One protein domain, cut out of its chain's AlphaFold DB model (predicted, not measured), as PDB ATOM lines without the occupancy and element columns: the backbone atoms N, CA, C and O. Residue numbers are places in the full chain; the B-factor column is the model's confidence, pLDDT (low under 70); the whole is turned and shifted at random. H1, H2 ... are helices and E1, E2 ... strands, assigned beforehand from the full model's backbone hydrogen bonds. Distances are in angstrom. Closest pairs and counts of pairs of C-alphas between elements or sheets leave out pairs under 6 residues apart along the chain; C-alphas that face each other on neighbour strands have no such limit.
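This is residues 7 to 49 of the 50 residues of the protein "Branched-chain amino acid aminotransferase" of Candidatus Kaiserbacteria bacterium GW2011_GWA2_52_12 (UniProt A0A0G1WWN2). A small two-strand hairpin, E1 and E2, has one helix, H1, running alongside it on the side of E2, and a long loop, residues 18 to 32, swings out beyond one end of the hairpin and folds back to begin the helix. A short antiparallel pairing of residues 20 to 21 with residues 24 to 25 makes a turn within this loop. The printed part has 43 residues with two named strands and one named helix, in the order E1, E2, H1; the sheet E1 - E2 is antiparallel, and the class is mixed, helices and strands. The whole is loose, with a radius of gyration of the C-alphas of 11.8 A, and flat, spanning 38 by 20 by 8 A.

Strand E1, residues 7 to 10, and strand E2, residues 14 to 17, form a hairpin, antiparallel with 158 degrees between their directions. N 8 and O 16 are within hydrogen-bond range at 2.8 A, as are N 14 and O 10 at 2.8 A. Helix H1, residues 33 to 47, has 8 pairs of C-alphas within 8 A of E2, the closest those of Ile 15 and Met 39, 5.6 A apart. Between E1 and H1 there is 1 such pair, the C-alphas of Phe 7 and Thr 35, 6.8 A apart. In H1 every O i to N i+4 pair is within hydrogen-bond range.

E1 begins at C-alpha 7, (143.417, 168.879, 188.552), and measures 10.2 A from first to last C-alpha. E2 measures 10.1 A and ends at C-alpha 17, (142.035, 172.863, 188.601). H1 measures 21.3 A and ends at C-alpha 47, (159.141, 179.629, 195.182).

The C-alphas farthest apart, those of Lys 23 and Tyr 49, are 38.6 A apart. The printed part has no cut; the link from E1 to E2 is tight, and that from E2 to H1, 15 residues, is long. The mean pLDDT of the printed part is 96.6, and no printed residue is under 70.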
ATOM      1  N   PHE A   7     142.435 167.902 189.009       98.38
ATOM      2  CA  PHE A   7     143.417 168.879 188.552       98.38
ATOM      3  C   PHE A   7     144.422 168.233 187.593       98.38
ATOM      4  O   PHE A   7     144.578 167.013 187.568       98.38
ATOM      5  N   LEU A   8     145.091 169.064 186.797       98.31
ATOM      6  CA  LEU A   8     146.212 168.686 185.942       98.31
ATOM      7  C   LEU A   8     147.520 169.198 186.541       98.31
ATOM      8  O   LEU A   8     147.543 170.241 187.194       98.31
ATOM      9  N   THR A   9     148.607 168.491 186.257       97.94
ATOM     10  CA  THR A   9     149.972 168.883 186.614       97.94
ATOM     11  C   THR A   9     150.767 169.199 185.351       97.94
ATOM     12  O   THR A   9     150.667 168.481 184.357       97.94
ATOM     13  N   SER A  10     151.584 170.245 185.374       96.94
ATOM     14  CA  SER A  10     152.497 170.592 184.282       96.94
ATOM     15  C   SER A  10     153.708 171.325 184.836       96.94
ATOM     16  O   SER A  10     153.544 172.196 185.683       96.94
ATOM     17  N   SER A  11     154.906 171.059 184.313       94.75
ATOM     18  CA  SER A  11     156.105 171.812 184.707       94.75
ATOM     19  C   SER A  11     155.971 173.313 184.430       94.75
ATOM     20  O   SER A  11     156.494 174.120 185.186       94.75
ATOM     21  N   PHE A  12     155.236 173.699 183.378       93.44
ATOM     22  CA  PHE A  12     155.033 175.106 183.022       93.44
ATOM     23  C   PHE A  12     153.884 175.762 183.797       93.44
ATOM     24  O   PHE A  12     153.982 176.919 184.189       93.44
ATOM     25  N   LYS A  13     152.772 175.042 184.002       94.75
ATOM     26  CA  LYS A  13     151.552 175.609 184.615       94.75
ATOM     27  C   LYS A  13     151.361 175.257 186.093       94.75
ATOM     28  O   LYS A  13     150.407 175.735 186.700       94.75
ATOM     29  N   GLY A  14     152.208 174.406 186.662       96.44
ATOM     30  CA  GLY A  14     152.026 173.856 188.002       96.44
ATOM     31  C   GLY A  14     150.748 173.024 188.107       96.44
ATOM     32  O   GLY A  14     150.535 172.103 187.318       96.44
ATOM     33  N   ILE A  15     149.903 173.359 189.084       98.12
ATOM     34  CA  ILE A  15     148.631 172.685 189.366       98.12
ATOM     35  C   ILE A  15     147.467 173.503 188.796       98.12
ATOM     36  O   ILE A  15     147.235 174.636 189.219       98.12
ATOM     37  N   VAL A  16     146.703 172.919 187.871       98.00
ATOM     38  CA  VAL A  16     145.567 173.578 187.204       98.00
ATOM     39  C   VAL A  16     144.258 172.860 187.552       98.00
ATOM     40  O   VAL A  16     144.114 171.688 187.201       98.00
ATOM     41  N   PRO A  17     143.281 173.513 188.205       98.19
ATOM     42  CA  PRO A  17     142.035 172.863 188.601       98.19
ATOM     43  C   PRO A  17     141.123 172.563 187.403       98.19
ATOM     44  O   PRO A  17     141.001 173.364 186.476       98.19
ATOM     45  N   VAL A  18     140.412 171.434 187.459       98.00
ATOM     46  CA  VAL A  18     139.413 171.025 186.463       98.00
ATOM     47  C   VAL A  18     138.052 170.901 187.141       98.00
ATOM     48  O   VAL A  18     137.800 169.986 187.917       98.00
ATOM     49  N   VAL A  19     137.142 171.819 186.815       97.69
ATOM     50  CA  VAL A  19     135.791 171.875 187.411       97.69
ATOM     51  C   VAL A  19     134.695 171.293 186.509       97.69
ATOM     52  O   VAL A  19     133.538 171.171 186.915       97.69
ATOM     53  N   LYS A  20     135.028 170.945 185.261       97.25
ATOM     54  CA  LYS A  20     134.078 170.448 184.255       97.25
ATOM     55  C   LYS A  20     134.796 169.625 183.186       97.25
ATOM     56  O   LYS A  20     135.854 170.028 182.715       97.25
ATOM     57  N   VAL A  21     134.183 168.519 182.763       95.62
ATOM     58  CA  VAL A  21     134.637 167.675 181.644       95.62
ATOM     59  C   VAL A  21     133.483 167.492 180.663       95.62
ATOM     60  O   VAL A  21     132.411 166.985 181.011       95.62
ATOM     61  N   GLY A  22     133.673 167.954 179.426       95.19
ATOM     62  CA  GLY A  22     132.603 168.010 178.430       95.19
ATOM     63  C   GLY A  22     131.420 168.838 178.942       95.19
ATOM     64  O   GLY A  22     131.566 170.022 179.229       95.19
ATOM     65  N   LYS A  23     130.243 168.218 179.093       95.00
ATOM     66  CA  LYS A  23     129.034 168.862 179.651       95.00
ATOM     67  C   LYS A  23     128.839 168.621 181.158       95.00
ATOM     68  O   LYS A  23     127.935 169.211 181.741       95.00
ATOM     69  N   ARG A  24     129.668 167.790 181.801       94.62
ATOM     70  CA  ARG A  24     129.499 167.375 183.205       94.62
ATOM     71  C   ARG A  24     130.364 168.216 184.142       94.62
ATOM     72  O   ARG A  24     131.565 168.332 183.917       94.62
ATOM     73  N   LYS A  25     129.767 168.776 185.197       96.75
ATOM     74  CA  LYS A  25     130.506 169.416 186.298       96.75
ATOM     75  C   LYS A  25     131.172 168.344 187.169       96.75
ATOM     76  O   LYS A  25     130.592 167.279 187.372       96.75
ATOM     77  N   ILE A  26     132.371 168.638 187.662       96.62
ATOM     78  CA  ILE A  26     133.055 167.865 188.708       96.62
ATOM     79  C   ILE A  26     132.685 168.492 190.052       96.62
ATOM     80  O   ILE A  26     132.702 169.719 190.175       96.62
ATOM     81  N   GLY A  27     132.297 167.669 191.028       95.12
ATOM     82  CA  GLY A  27     131.742 168.160 192.291       95.12
ATOM     83  C   GLY A  27     130.606 169.168 192.060       95.12
ATOM     84  O   GLY A  27     129.643 168.891 191.346       95.12
ATOM     85  N   ASN A  28     130.747 170.369 192.624       95.81
ATOM     86  CA  ASN A  28     129.805 171.486 192.461       95.81
ATOM     87  C   ASN A  28     130.186 172.470 191.329       95.81
ATOM     88  O   ASN A  28     129.522 173.491 191.144       95.81
ATOM     89  N   GLY A  29     131.233 172.177 190.552       96.19
ATOM     90  CA  GLY A  29     131.757 173.077 189.521       96.19
ATOM     91  C   GLY A  29     132.628 174.215 190.063       96.19
ATOM     92  O   GLY A  29     132.852 175.190 189.350       96.19
ATOM     93  N   THR A  30     133.118 174.101 191.299       97.31
ATOM     94  CA  THR A  30     134.089 175.021 191.905       97.31
ATOM     95  C   THR A  30     135.353 174.270 192.317       97.31
ATOM     96  O   THR A  30     135.352 173.044 192.417       97.31
ATOM     97  N   VAL A  31     136.453 174.997 192.530       98.19
ATOM     98  CA  VAL A  31     137.709 174.388 192.985       98.19
ATOM     99  C   VAL A  31     137.549 173.939 194.435       98.19
ATOM    100  O   VAL A  31     137.304 174.766 195.321       98.19
ATOM    101  N   GLY A  32     137.689 172.637 194.667       98.06
ATOM    102  CA  GLY A  32     137.525 172.057 195.991       98.06
ATOM    103  C   GLY A  32     138.723 172.288 196.925       98.06
ATOM    104  O   GLY A  32     139.776 172.789 196.502       98.06
ATOM    105  N   PRO A  33     138.545 172.008 198.228       98.06
ATOM    106  CA  PRO A  33     139.538 172.287 199.261       98.06
ATOM    107  C   PRO A  33     140.867 171.551 199.060       98.06
ATOM    108  O   PRO A  33     141.914 172.142 199.333       98.06
ATOM    109  N   VAL A  34     140.860 170.310 198.563       98.19
ATOM    110  CA  VAL A  34     142.104 169.538 198.394       98.19
ATOM    111  C   VAL A  34     142.951 170.153 197.286       98.19
ATOM    112  O   VAL A  34     144.129 170.440 197.487       98.19
ATOM    113  N   THR A  35     142.336 170.457 196.147       98.44
ATOM    114  CA  THR A  35     142.995 171.094 195.005       98.44
ATOM    115  C   THR A  35     143.552 172.462 195.389       98.44
ATOM    116  O   THR A  35     144.706 172.752 195.087       98.44
ATOM    117  N   LYS A  36     142.787 173.280 196.130       98.38
ATOM    118  CA  LYS A  36     143.276 174.565 196.664       98.38
ATOM    119  C   LYS A  36     144.512 174.383 197.542       98.38
ATOM    120  O   LYS A  36     145.482 175.124 197.388       98.38
ATOM    121  N   ARG A  37     144.494 173.394 198.443       98.62
ATOM    122  CA  ARG A  37     145.620 173.134 199.343       98.62
ATOM    123  C   ARG A  37     146.863 172.686 198.577       98.62
ATOM    124  O   ARG A  37     147.944 173.192 198.850       98.62
ATOM    125  N   VAL A  38     146.710 171.795 197.599       98.50
ATOM    126  CA  VAL A  38     147.819 171.321 196.755       98.50
ATOM    127  C   VAL A  38     148.392 172.457 195.904       98.50
ATOM    128  O   VAL A  38     149.610 172.595 195.832       98.50
ATOM    129  N   MET A  39     147.545 173.316 195.323       98.06
ATOM    130  CA  MET A  39     147.988 174.514 194.597       98.06
ATOM    131  C   MET A  39     148.840 175.428 195.484       98.06
ATOM    132  O   MET A  39     149.915 175.853 195.065       98.06
ATOM    133  N   GLN A  40     148.380 175.707 196.709       98.31
ATOM    134  CA  GLN A  40     149.114 176.538 197.662       98.31
ATOM    135  C   GLN A  40     150.468 175.913 198.022       98.31
ATOM    136  O   GLN A  40     151.496 176.567 197.869       98.31
ATOM    137  N   LEU A  41     150.471 174.644 198.442       98.19
ATOM    138  CA  LEU A  41     151.685 173.936 198.855       98.19
ATOM    139  C   LEU A  41     152.713 173.853 197.723       98.19
ATOM    140  O   LEU A  41     153.892 174.112 197.946       98.19
ATOM    141  N   PHE A  42     152.278 173.539 196.502       97.75
ATOM    142  CA  PHE A  42     153.173 173.473 195.348       97.75
ATOM    143  C   PHE A  42     153.765 174.849 195.011       97.75
ATOM    144  O   PHE A  42     154.952 174.965 194.708       97.75
ATOM    145  N   HIS A  43     152.958 175.908 195.088       95.88
ATOM    146  CA  HIS A  43     153.413 177.266 194.806       95.88
ATOM    147  C   HIS A  43     154.371 177.809 195.878       95.88
ATOM    148  O   HIS A  43     155.302 178.543 195.563       95.88
ATOM    149  N   GLU A  44     154.154 177.469 197.148       97.25
ATOM    150  CA  GLU A  44     155.093 177.761 198.240       97.25
ATOM    151  C   GLU A  44     156.403 176.987 198.064       97.25
ATOM    152  O   GLU A  44     157.469 177.595 198.076       97.25
ATOM    153  N   PHE A  45     156.323 175.679 197.810       97.06
ATOM    154  CA  PHE A  45     157.494 174.830 197.600       97.06
ATOM    155  C   PHE A  45     158.372 175.336 196.453       97.06
ATOM    156  O   PHE A  45     159.559 175.557 196.642       97.06
ATOM    157  N   THR A  46     157.782 175.583 195.281       95.12
ATOM    158  CA  THR A  46     158.531 175.989 194.079       95.12
ATOM    159  C   THR A  46     159.119 177.394 194.150       95.12
ATOM    160  O   THR A  46     160.109 177.655 193.480       95.12
ATOM    161  N   ARG A  47     158.547 178.302 194.949       94.06
ATOM    162  CA  ARG A  47     159.141 179.629 195.182       94.06
ATOM    163  C   ARG A  47     160.323 179.600 196.142       94.06
ATOM    164  O   ARG A  47     161.174 180.471 196.046       94.06
ATOM    165  N   ASN A  48     160.346 178.630 197.049       95.00
ATOM    166  CA  ASN A  48     161.385 178.487 198.068       95.00
ATOM    167  C   ASN A  48     162.432 177.426 197.692       95.00
ATOM    168  O   ASN A  48     163.259 177.065 198.524       95.00
ATOM    169  N   TYR A  49     162.346 176.868 196.483       84.50
ATOM    170  CA  TYR A  49     163.261 175.842 196.005       84.50
ATOM    171  C   TYR A  49     164.519 176.525 195.451       84.50
ATOM    172  O   TYR A  49     164.515 176.972 194.303       84.50
TER     173      TYR A  49